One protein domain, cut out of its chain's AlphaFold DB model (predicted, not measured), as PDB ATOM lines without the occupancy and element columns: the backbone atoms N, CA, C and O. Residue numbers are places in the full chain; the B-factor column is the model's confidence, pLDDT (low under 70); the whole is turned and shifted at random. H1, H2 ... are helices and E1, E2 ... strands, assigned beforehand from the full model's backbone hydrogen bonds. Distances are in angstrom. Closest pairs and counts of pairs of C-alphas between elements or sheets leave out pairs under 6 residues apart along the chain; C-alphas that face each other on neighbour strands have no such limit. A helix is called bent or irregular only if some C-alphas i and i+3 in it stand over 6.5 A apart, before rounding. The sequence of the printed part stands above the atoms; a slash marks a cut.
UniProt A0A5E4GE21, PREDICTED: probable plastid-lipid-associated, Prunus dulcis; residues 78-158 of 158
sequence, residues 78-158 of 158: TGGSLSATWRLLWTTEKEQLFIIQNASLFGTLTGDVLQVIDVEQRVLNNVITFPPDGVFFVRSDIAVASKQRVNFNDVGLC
ATOM      1  N   THR A  78      53.024 -34.582 -16.537       92.81
ATOM      2  CA  THR A  78      51.816 -35.356 -16.194       92.81
ATOM      3  C   THR A  78      51.996 -36.297 -14.997       92.81
ATOM      4  O   THR A  78      51.154 -37.156 -14.754       92.81
ATOM      5  N   GLY A  79      53.099 -36.158 -14.250       90.88
ATOM      6  CA  GLY A  79      53.363 -36.919 -13.024       90.88
ATOM      7  C   GLY A  79      52.657 -36.343 -11.790       90.88
ATOM      8  O   GLY A  79      51.892 -35.390 -11.887       90.88
ATOM      9  N   GLY A  80      52.963 -36.877 -10.603       92.25
ATOM     10  CA  GLY A  80      52.305 -36.478  -9.347       92.25
ATOM     11  C   GLY A  80      52.425 -34.991  -8.981       92.25
ATOM     12  O   GLY A  80      51.576 -34.477  -8.269       92.25
ATOM     13  N   SER A  81      53.413 -34.264  -9.516       92.88
ATOM     14  CA  SER A  81      53.523 -32.807  -9.337       92.88
ATOM     15  C   SER A  81      52.423 -32.006 -10.044       92.88
ATOM     16  O   SER A  81      52.299 -30.811  -9.798       92.88
ATOM     17  N   LEU A  82      51.662 -32.633 -10.949       94.44
ATOM     18  CA  LEU A  82      50.465 -32.041 -11.545       94.44
ATOM     19  C   LEU A  82      49.286 -32.044 -10.559       94.44
ATOM     20  O   LEU A  82      48.418 -31.176 -10.669       94.44
ATOM     21  N   SER A  83      49.268 -32.973  -9.594       96.25
ATOM     22  CA  SER A  83      48.250 -33.018  -8.545       96.25
ATOM     23  C   SER A  83      48.422 -31.832  -7.599       96.25
ATOM     24  O   SER A  83      49.322 -31.814  -6.759       96.25
ATOM     25  N   ALA A  84      47.581 -30.817  -7.763       96.88
ATOM     26  CA  ALA A  84      47.594 -29.600  -6.964       96.88
ATOM     27  C   ALA A  84      46.301 -28.799  -7.171       96.88
ATOM     28  O   ALA A  84      45.478 -29.098  -8.038       96.88
ATOM     29  N   THR A  85      46.155 -27.733  -6.386       96.94
ATOM     30  CA  THR A  85      45.189 -26.663  -6.651       96.94
ATOM     31  C   THR A  85      45.887 -25.551  -7.425       96.94
ATOM     32  O   THR A  85      46.707 -24.816  -6.873       96.94
ATOM     33  N   TRP A  86      45.578 -25.434  -8.712       96.25
ATOM     34  CA  TRP A  86      46.156 -24.433  -9.599       96.25
ATOM     35  C   TRP A  86      45.259 -23.205  -9.655       96.25
ATOM     36  O   TRP A  86      44.065 -23.330  -9.900       96.25
ATOM     37  N   ARG A  87      45.818 -22.006  -9.468       96.50
ATOM     38  CA  ARG A  87      45.083 -20.760  -9.714       96.50
ATOM     39  C   ARG A  87      45.199 -20.376 -11.185       96.50
ATOM     40  O   ARG A  87      46.307 -20.295 -11.715       96.50
ATOM     41  N   LEU A  88      44.068 -20.074 -11.818       95.44
ATOM     42  CA  LEU A  88      44.042 -19.580 -13.187       95.44
ATOM     43  C   LEU A  88      44.633 -18.166 -13.258       95.44
ATOM     44  O   LEU A  88      44.111 -17.230 -12.650       95.44
ATOM     45  N   LEU A  89      45.710 -18.015 -14.028       96.25
ATOM     46  CA  LEU A  89      46.316 -16.709 -14.300       96.25
ATOM     47  C   LEU A  89      45.795 -16.085 -15.597       96.25
ATOM     48  O   LEU A  89      45.641 -14.869 -15.661       96.25
ATOM     49  N   TRP A  90      45.536 -16.901 -16.623       97.12
ATOM     50  CA  TRP A  90      45.126 -16.441 -17.949       97.12
ATOM     51  C   TRP A  90      44.490 -17.575 -18.766       97.12
ATOM     52  O   TRP A  90      44.982 -18.701 -18.723       97.12
ATOM     53  N   THR A  91      43.428 -17.271 -19.517       95.38
ATOM     54  CA  THR A  91      42.764 -18.184 -20.463       95.38
ATOM     55  C   THR A  91      42.223 -17.430 -21.683       95.38
ATOM     56  O   THR A  91      42.032 -16.214 -21.648       95.38
ATOM     57  N   THR A  92      41.943 -18.165 -22.759       95.62
ATOM     58  CA  THR A  92      41.164 -17.703 -23.923       95.62
ATOM     59  C   THR A  92      39.806 -18.400 -24.035       95.62
ATOM     60  O   THR A  92      39.074 -18.176 -25.000       95.62
ATOM     61  N   GLU A  93      39.455 -19.256 -23.073       92.81
ATOM     62  CA  GLU A  93      38.207 -20.010 -23.082       92.81
ATOM     63  C   GLU A  93      37.000 -19.085 -22.882       92.81
ATOM     64  O   GLU A  93      36.845 -18.447 -21.839       92.81
ATOM     65  N   LYS A  94      36.128 -19.025 -23.894       91.88
ATOM     66  CA  LYS A  94      35.006 -18.077 -23.938       91.88
ATOM     67  C   LYS A  94      34.019 -18.255 -22.790       91.88
ATOM     68  O   LYS A  94      33.604 -17.255 -22.219       91.88
ATOM     69  N   GLU A  95      33.671 -19.491 -22.442       90.00
ATOM     70  CA  GLU A  95      32.686 -19.766 -21.386       90.00
ATOM     71  C   GLU A  95      33.193 -19.305 -20.012       90.00
ATOM     72  O   GLU A  95      32.482 -18.623 -19.274       90.00
ATOM     73  N   GLN A  96      34.464 -19.573 -19.696       90.50
ATOM     74  CA  GLN A  96      35.080 -19.065 -18.468       90.50
ATOM     75  C   GLN A  96      35.148 -17.539 -18.460       90.50
ATOM     76  O   GLN A  96      34.746 -16.914 -17.478       90.50
ATOM     77  N   LEU A  97      35.623 -16.923 -19.549       93.88
ATOM     78  CA  LEU A  97      35.685 -15.465 -19.649       93.88
ATOM     79  C   LEU A  97      34.293 -14.834 -19.530       93.88
ATOM     80  O   LEU A  97      34.157 -13.803 -18.877       93.88
ATOM     81  N   PHE A  98      33.254 -15.472 -20.072       92.31
ATOM     82  CA  PHE A  98      31.872 -15.025 -19.933       92.31
ATOM     83  C   PHE A  98      31.417 -15.026 -18.470       92.31
ATOM     84  O   PHE A  98      30.883 -14.017 -18.005       92.31
ATOM     85  N   ILE A  99      31.655 -16.109 -17.725       90.62
ATOM     86  CA  ILE A  99      31.295 -16.189 -16.301       90.62
ATOM     87  C   ILE A  99      32.042 -15.122 -15.489       90.62
ATOM     88  O   ILE A  99      31.431 -14.427 -14.676       90.62
ATOM     89  N   ILE A 100      33.349 -14.959 -15.730       91.88
ATOM     90  CA  ILE A 100      34.180 -13.967 -15.031       91.88
ATOM     91  C   ILE A 100      33.676 -12.545 -15.326       91.88
ATOM     92  O   ILE A 100      33.503 -11.739 -14.416       91.88
ATOM     93  N   GLN A 101      33.403 -12.238 -16.596       93.00
ATOM     94  CA  GLN A 101      32.960 -10.912 -17.024       93.00
ATOM     95  C   GLN A 101      31.584 -10.535 -16.464       93.00
ATOM     96  O   GLN A 101      31.348  -9.368 -16.154       93.00
ATOM     97  N   ASN A 102      30.672 -11.504 -16.355       92.12
ATOM     98  CA  ASN A 102      29.267 -11.249 -16.037       92.12
ATOM     99  C   ASN A 102      28.897 -11.514 -14.574       92.12
ATOM    100  O   ASN A 102      27.743 -11.309 -14.214       92.12
ATOM    101  N   ALA A 103      29.837 -11.918 -13.713       89.44
ATOM    102  CA  ALA A 103      29.568 -12.192 -12.297       89.44
ATOM    103  C   ALA A 103      28.799 -11.054 -11.590       89.44
ATOM    104  O   ALA A 103      27.856 -11.311 -10.840       89.44
ATOM    105  N   SER A 104      29.132  -9.799 -11.906       87.50
ATOM    106  CA  SER A 104      28.479  -8.604 -11.351       87.50
ATOM    107  C   SER A 104      27.007  -8.469 -11.735       87.50
ATOM    108  O   SER A 104      26.226  -7.929 -10.950       87.50
ATOM    109  N   LEU A 105      26.592  -9.005 -12.887       86.88
ATOM    110  CA  LEU A 105      25.185  -9.039 -13.295       86.88
ATOM    111  C   LEU A 105      24.350  -9.972 -12.409       86.88
ATOM    112  O   LEU A 105      23.138  -9.801 -12.313       86.88
ATOM    113  N   PHE A 106      24.997 -10.917 -11.727       80.00
ATOM    114  CA  PHE A 106      24.370 -11.827 -10.769       80.00
ATOM    115  C   PHE A 106      24.517 -11.345  -9.316       80.00
ATOM    116  O   PHE A 106      24.296 -12.115  -8.386       80.00
ATOM    117  N   GLY A 107      24.894 -10.076  -9.106       82.44
ATOM    118  CA  GLY A 107      25.024  -9.478  -7.774       82.44
ATOM    119  C   GLY A 107      26.249  -9.948  -6.983       82.44
ATOM    120  O   GLY A 107      26.299  -9.743  -5.774       82.44
ATOM    121  N   THR A 108      27.233 -10.559  -7.650       88.38
ATOM    122  CA  THR A 108      28.459 -11.083  -7.029       88.38
ATOM    123  C   THR A 108      29.714 -10.598  -7.756       88.38
ATOM    124  O   THR A 108      29.659 -10.081  -8.866       88.38
ATOM    125  N   LEU A 109      30.885 -10.767  -7.149       89.25
ATOM    126  CA  LEU A 109      32.169 -10.639  -7.841       89.25
ATOM    127  C   LEU A 109      32.741 -12.022  -8.134       89.25
ATOM    128  O   LEU A 109      32.406 -12.996  -7.463       89.25
ATOM    129  N   THR A 110      33.629 -12.116  -9.119       92.50
ATOM    130  CA  THR A 110      34.448 -13.317  -9.286       92.50
ATOM    131  C   THR A 110      35.592 -13.295  -8.283       92.50
ATOM    132  O   THR A 110      36.399 -12.366  -8.265       92.50
ATOM    133  N   GLY A 111      35.684 -14.337  -7.465       92.81
ATOM    134  CA  GLY A 111      36.822 -14.597  -6.600       92.81
ATOM    135  C   GLY A 111      37.914 -15.389  -7.319       92.81
ATOM    136  O   GLY A 111      38.332 -15.104  -8.446       92.81
ATOM    137  N   ASP A 112      38.407 -16.423  -6.660       93.81
ATOM    138  CA  ASP A 112      39.372 -17.354  -7.223       93.81
ATOM    139  C   ASP A 112      38.750 -18.253  -8.290       93.81
ATOM    140  O   ASP A 112      37.657 -18.786  -8.106       93.81
ATOM    141  N   VAL A 113      39.476 -18.409  -9.400       95.00
ATOM    142  CA  VAL A 113      39.242 -19.440 -10.414       95.00
ATOM    143  C   VAL A 113      40.373 -20.444 -10.266       95.00
ATOM    144  O   VAL A 113      41.549 -20.089 -10.407       95.00
ATOM    145  N   LEU A 114      40.017 -21.668  -9.911       95.88
ATOM    146  CA  LEU A 114      40.934 -22.734  -9.546       95.88
ATOM    147  C   LEU A 114      40.690 -23.957 -10.423       95.88
ATOM    148  O   LEU A 114      39.564 -24.240 -10.818       95.88
ATOM    149  N   GLN A 115      41.748 -24.713 -10.661       94.56
ATOM    150  CA  GLN A 115      41.692 -26.037 -11.253       94.56
ATOM    151  C   GLN A 115      42.335 -27.004 -10.264       94.56
ATOM    152  O   GLN A 115      43.547 -26.975 -10.036       94.56
ATOM    153  N   VAL A 116      41.510 -27.821  -9.616       95.38
ATOM    154  CA  VAL A 116      41.966 -28.835  -8.662       95.38
ATOM    155  C   VAL A 116      42.158 -30.128  -9.431       95.38
ATOM    156  O   VAL A 116      41.186 -30.683  -9.936       95.38
ATOM    157  N   ILE A 117      43.401 -30.583  -9.543       95.31
ATOM    158  CA  ILE A 117      43.754 -31.791 -10.287       95.31
ATOM    159  C   ILE A 117      44.236 -32.845  -9.300       95.31
ATOM    160  O   ILE A 117      45.072 -32.553  -8.445       95.31
ATOM    161  N   ASP A 118      43.756 -34.072  -9.465       95.31
ATOM    162  CA  ASP A 118      44.299 -35.259  -8.817       95.31
ATOM    163  C   ASP A 118      44.547 -36.336  -9.880       95.31
ATOM    164  O   ASP A 118      43.622 -36.928 -10.440       95.31
ATOM    165  N   VAL A 119      45.825 -36.556 -10.189       94.00
ATOM    166  CA  VAL A 119      46.265 -37.532 -11.194       94.00
ATOM    167  C   VAL A 119      46.015 -38.971 -10.752       94.00
ATOM    168  O   VAL A 119      45.728 -39.817 -11.598       94.00
ATOM    169  N   GLU A 120      46.107 -39.262  -9.453       93.31
ATOM    170  CA  GLU A 120      45.908 -40.613  -8.924       93.31
ATOM    171  C   GLU A 120      44.430 -40.998  -8.993       93.31
ATOM    172  O   GLU A 120      44.088 -42.057  -9.521       93.31
ATOM    173  N   GLN A 121      43.557 -40.091  -8.550       94.06
ATOM    174  CA  GLN A 121      42.105 -40.271  -8.596       94.06
ATOM    175  C   GLN A 121      41.504 -40.001  -9.980       94.06
ATOM    176  O   GLN A 121      40.324 -40.258 -10.194       94.06
ATOM    177  N   ARG A 122      42.311 -39.520 -10.935       93.44
ATOM    178  CA  ARG A 122      41.904 -39.177 -12.305       93.44
ATOM    179  C   ARG A 122      40.793 -38.129 -12.376       93.44
ATOM    180  O   ARG A 122      39.961 -38.182 -13.276       93.44
ATOM    181  N   VAL A 123      40.823 -37.145 -11.484       93.75
ATOM    182  CA  VAL A 123      39.806 -36.088 -11.430       93.75
ATOM    183  C   VAL A 123      40.393 -34.710 -11.683       93.75
ATOM    184  O   VAL A 123      41.532 -34.398 -11.324       93.75
ATOM    185  N   LEU A 124      39.565 -33.863 -12.281       93.62
ATOM    186  CA  LEU A 124      39.779 -32.436 -12.408       93.62
ATOM    187  C   LEU A 124      38.493 -31.715 -12.040       93.62
ATOM    188  O   LEU A 124      37.417 -32.040 -12.534       93.62
ATOM    189  N   ASN A 125      38.625 -30.699 -11.196       93.31
ATOM    190  CA  ASN A 125      37.532 -29.805 -10.858       93.31
ATOM    191  C   ASN A 125      37.907 -28.381 -11.257       93.31
ATOM    192  O   ASN A 125      38.844 -27.811 -10.693       93.31
ATOM    193  N   ASN A 126      37.168 -27.804 -12.200       91.94
ATOM    194  CA  ASN A 126      37.205 -26.365 -12.446       91.94
ATOM    195  C   ASN A 126      36.321 -25.703 -11.400       91.94
ATOM    196  O   ASN A 126      35.189 -26.134 -11.221       91.94
ATOM    197  N   VAL A 127      36.819 -24.691 -10.701       93.62
ATOM    198  CA  VAL A 127      36.124 -24.031  -9.595       93.62
ATOM    199  C   VAL A 127      36.190 -22.527  -9.804       93.62
ATOM    200  O   VAL A 127      37.264 -21.983 -10.025       93.62
ATOM    201  N   ILE A 128      35.059 -21.840  -9.694       93.38
ATOM    202  CA  ILE A 128      34.954 -20.382  -9.683       93.38
ATOM    203  C   ILE A 128      34.215 -19.995  -8.410       93.38
ATOM    204  O   ILE A 128      33.084 -20.417  -8.188       93.38
ATOM    205  N   THR A 129      34.862 -19.213  -7.557       93.94
ATOM    206  CA  THR A 129      34.254 -18.721  -6.315       93.94
ATOM    207  C   THR A 129      33.580 -17.373  -6.534       93.94
ATOM    208  O   THR A 129      34.024 -16.570  -7.359       93.94
ATOM    209  N   PHE A 130      32.516 -17.122  -5.779       92.12
ATOM    210  CA  PHE A 130      31.692 -15.921  -5.853       92.12
ATOM    211  C   PHE A 130      31.455 -15.391  -4.432       92.12
ATOM    212  O   PHE A 130      30.612 -15.930  -3.724       92.12
ATOM    213  N   PRO A 131      32.235 -14.404  -3.955       88.06
ATOM    214  CA  PRO A 131      32.076 -13.876  -2.602       88.06
ATOM    215  C   PRO A 131      30.760 -13.090  -2.411       88.06
ATOM    216  O   PRO A 131      30.328 -12.414  -3.345       88.06
ATOM    217  N   PRO A 132      30.183 -13.059  -1.192       86.62
ATOM    218  CA  PRO A 132      30.665 -13.737   0.016       86.62
ATOM    219  C   PRO A 132      30.395 -15.247   0.009       86.62
ATOM    220  O   PRO A 132      31.190 -15.995   0.569       86.62
ATOM    221  N   ASP A 133      29.343 -15.682  -0.683       82.06
ATOM    222  CA  ASP A 133      28.871 -17.061  -0.706       82.06
ATOM    223  C   ASP A 133      28.538 -17.472  -2.143       82.06
ATOM    224  O   ASP A 133      27.703 -16.855  -2.804       82.06
ATOM    225  N   GLY A 134      29.175 -18.535  -2.630       86.38
ATOM    226  CA  GLY A 134      28.902 -19.067  -3.960       86.38
ATOM    227  C   GLY A 134      30.098 -19.780  -4.574       86.38
ATOM    228  O   GLY A 134      31.247 -19.342  -4.479       86.38
ATOM    229  N   VAL A 135      29.816 -20.900  -5.231       90.06
ATOM    230  CA  VAL A 135      30.805 -21.666  -5.981       90.06
ATOM    231  C   VAL A 135      30.150 -22.252  -7.221       90.06
ATOM    232  O   VAL A 135      29.106 -22.892  -7.145       90.06
ATOM    233  N   PHE A 136      30.772 -22.031  -8.369       88.50
ATOM    234  CA  PHE A 136      30.522 -22.804  -9.574       88.50
ATOM    235  C   PHE A 136      31.642 -23.822  -9.690       88.50
ATOM    236  O   PHE A 136      32.813 -23.450  -9.606       88.50
ATOM    237  N   PHE A 137      31.311 -25.097  -9.864       89.50
ATOM    238  CA  PHE A 137      32.325 -26.095 -10.152       89.50
ATOM    239  C   PHE A 137      31.867 -27.069 -11.228       89.50
ATOM    240  O   PHE A 137      30.701 -27.448 -11.288       89.50
ATOM    241  N   VAL A 138      32.812 -27.485 -12.063       88.12
ATOM    242  CA  VAL A 138      32.615 -28.491 -13.108       88.12
ATOM    243  C   VAL A 138      33.551 -29.646 -12.814       88.12
ATOM    244  O   VAL A 138      34.748 -29.424 -12.616       88.12
ATOM    245  N   ARG A 139      33.001 -30.861 -12.765       90.81
ATOM    246  CA  ARG A 139      33.762 -32.093 -12.557       90.81
ATOM    247  C   ARG A 139      34.040 -32.757 -13.900       90.81
ATOM    248  O   ARG A 139      33.124 -32.947 -14.698       90.81
ATOM    249  N   SER A 140      35.286 -33.156 -14.100       89.50
ATOM    250  CA  SER A 140      35.735 -33.877 -15.285       89.50
ATOM    251  C   SER A 140      36.663 -35.018 -14.867       89.50
ATOM    252  O   SER A 140      37.418 -34.901 -13.896       89.50
ATOM    253  N   ASP A 141      36.643 -36.103 -15.631       93.19
ATOM    254  CA  ASP A 141      37.648 -37.157 -15.536       93.19
ATOM    255  C   ASP A 141      38.872 -36.779 -16.369       93.19
ATOM    256  O   ASP A 141      38.758 -36.119 -17.410       93.19
ATOM    257  N   ILE A 142      40.051 -37.245 -15.954       93.25
ATOM    258  CA  ILE A 142      41.293 -37.040 -16.702       93.25
ATOM    259  C   ILE A 142      41.970 -38.353 -17.081       93.25
ATOM    260  O   ILE A 142      41.965 -39.339 -16.345       93.25
ATOM    261  N   ALA A 143      42.633 -38.351 -18.234       92.75
ATOM    262  CA  ALA A 143      43.461 -39.464 -18.684       92.75
ATOM    263  C   ALA A 143      44.805 -38.956 -19.209       92.75
ATOM    264  O   ALA A 143      44.855 -38.066 -20.057       92.75
ATOM    265  N   VAL A 144      45.910 -39.542 -18.741       91.62
ATOM    266  CA  VAL A 144      47.247 -39.221 -19.259       91.62
ATOM    267  C   VAL A 144      47.356 -39.726 -20.698       91.62
ATOM    268  O   VAL A 144      47.299 -40.926 -20.951       91.62
ATOM    269  N   ALA A 145      47.515 -38.800 -21.641       91.94
ATOM    270  CA  ALA A 145      47.643 -39.091 -23.066       91.94
ATOM    271  C   ALA A 145      49.110 -39.141 -23.516       91.94
ATOM    272  O   ALA A 145      49.453 -39.857 -24.453       91.94
ATOM    273  N   SER A 146      49.986 -38.364 -22.868       92.44
ATOM    274  CA  SER A 146      51.430 -38.360 -23.122       92.44
ATOM    275  C   SER A 146      52.210 -37.812 -21.917       92.44
ATOM    276  O   SER A 146      51.631 -37.462 -20.888       92.44
ATOM    277  N   LYS A 147      53.539 -37.681 -22.050       92.44
ATOM    278  CA  LYS A 147      54.411 -37.063 -21.030       92.44
ATOM    279  C   LYS A 147      54.009 -35.628 -20.660       92.44
ATOM    280  O   LYS A 147      54.371 -35.172 -19.579       92.44
ATOM    281  N   GLN A 148      53.306 -34.933 -21.557       92.31
ATOM    282  CA  GLN A 148      52.964 -33.515 -21.408       92.31
ATOM    283  C   GLN A 148      51.492 -33.195 -21.672       92.31
ATOM    284  O   GLN A 148      51.114 -32.027 -21.710       92.31
ATOM    285  N   ARG A 149      50.650 -34.217 -21.869       91.38
ATOM    286  CA  ARG A 149      49.229 -34.035 -22.164       91.38
ATOM    287  C   ARG A 149      48.366 -34.948 -21.312       91.38
ATOM    288  O   ARG A 149      48.540 -36.166 -21.318       91.38
ATOM    289  N   VAL A 150      47.394 -34.337 -20.651       92.12
ATOM    290  CA  VAL A 150      46.214 -34.996 -20.095       92.12
ATOM    291  C   VAL A 150      45.014 -34.645 -20.972       92.12
ATOM    292  O   VAL A 150      44.914 -33.527 -21.475       92.12
ATOM    293  N   ASN A 151      44.147 -35.620 -21.210       91.06
ATOM    294  CA  ASN A 151      42.846 -35.420 -21.833       91.06
ATOM    295  C   ASN A 151      41.793 -35.274 -20.740       91.06
ATOM    296  O   ASN A 151      41.949 -35.859 -19.667       91.06
ATOM    297  N   PHE A 152      40.720 -34.554 -21.052       85.44
ATOM    298  CA  PHE A 152      39.603 -34.305 -20.150       85.44
ATOM    299  C   PHE A 152      38.326 -34.849 -20.778       85.44
ATOM    300  O   PHE A 152      38.082 -34.611 -21.962       85.44
ATOM    301  N   ASN A 153      37.546 -35.580 -19.990       82.50
ATOM    302  CA  ASN A 153      36.223 -36.048 -20.372       82.50
ATOM    303  C   ASN A 153      35.229 -35.503 -19.351       82.50
ATOM    304  O   ASN A 153      35.347 -35.783 -18.159       82.50
ATOM    305  N   ASP A 154      34.265 -34.713 -19.809       68.50
ATOM    306  CA  ASP A 154      33.252 -34.158 -18.920       68.50
ATOM    307  C   ASP A 154      32.337 -35.270 -18.410       68.50
ATOM    308  O   ASP A 154      31.743 -36.012 -19.195       68.50
ATOM    309  N   VAL A 155      32.205 -35.368 -17.086       62.66
ATOM    310  CA  VAL A 155      31.310 -36.337 -16.430       62.66
ATOM    311  C   VAL A 155      29.925 -35.755 -16.120       62.66
ATOM    312  O   VAL A 155      29.122 -36.381 -15.435       62.66
ATOM    313  N   GLY A 156      29.601 -34.597 -16.702       50.38
ATOM    314  CA  GLY A 156      28.318 -33.913 -16.549       50.38
ATOM    315  C   GLY A 156      28.286 -32.929 -15.374       50.38
ATOM    316  O   GLY A 156      28.944 -33.117 -14.350       50.38
ATOM    317  N   LEU A 157      27.513 -31.852 -15.543       48.84
ATOM    318  CA  LEU A 157      27.194 -30.883 -14.490       48.84
ATOM    319  C   LEU A 157      26.255 -31.556 -13.475       48.84
ATOM    320  O   LEU A 157      25.209 -32.069 -13.871       48.84
ATOM    321  N   CYS A 158      26.638 -31.580 -12.196       41.59
ATOM    322  CA  CYS A 158      25.723 -31.897 -11.095       41.59
ATOM    323  C   CYS A 158      24.983 -30.631 -10.667       41.59
ATOM    324  O   CYS A 158      25.665 -29.587 -10.555       41.59
TER     325      CYS A 158
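What this domain is: This is residues 78 to 158 of the 158 residues of the protein "PREDICTED: probable plastid-lipid-associated" of Prunus dulcis (UniProt A0A5E4GE21). Look for one twisted sheet of five strands, with one irregular helix, H1, beyond one end of it, where H1 only grazes the sheet. The long strand E4 bends, and its second part turns away with E5 as a hairpin. The printed part has 81 residues, ordered E1 H1 E2 E3 E4 E5 along the chain; the sheet order is E1 - E2 - E3 - E4 - E5, all antiparallel, and the class is mixed, helices and strands. It is only just compact, close to loose, with a radius of gyration of the C-alphas of 13.7 A, and elongated, spanning 41 by 25 by 20 A.

How they stand to each other: Begin with E2, residues 113 to 118, and E3, residues 123 to 129, a hairpin at 162 degrees; N 116 and O 125 are 2.9 A apart, within hydrogen-bond range. Edge strand E1, residues 84 to 87, is antiparallel to E2, with N 86 and O 115 at 2.9 A. On the other side of E3 is E4, residues 135 to 146, with N 128 and O 136 at 2.8 A; it bends by 55 degrees at residue 143. Edge strand E5, residues 149 to 154, forms a hairpin with E4, with N 151 and O 143 at 2.8 A. E2 to E5 make a meander, each strand the antiparallel neighbour of the one before. H1, residues 94 to 106, only grazes the sheet with residues 96 to 100. In H1, 6 of 9 O i to N i+4 pairs are within hydrogen-bond range.

Where its parts are: Find C-alpha 84 at (47.594, -29.600, -6.964), where E1 begins. From C-alpha 94 at (35.006, -18.077, -23.938) H1 runs 18.0 A; it is irregular, with C-alphas 101 and 104 7.6 A apart. E4 is 31.6 A long, and E5 ends at C-alpha 154, (33.252, -34.158, -18.920).

The domain as a whole: The C-alphas of Gly 107 and Lys 147, the two farthest apart, are 42.4 A from each other. The printed part has no cut, its links are tight or short, and residues 90 to 95 stand free. Residues 154 to 158 have pLDDT under 70.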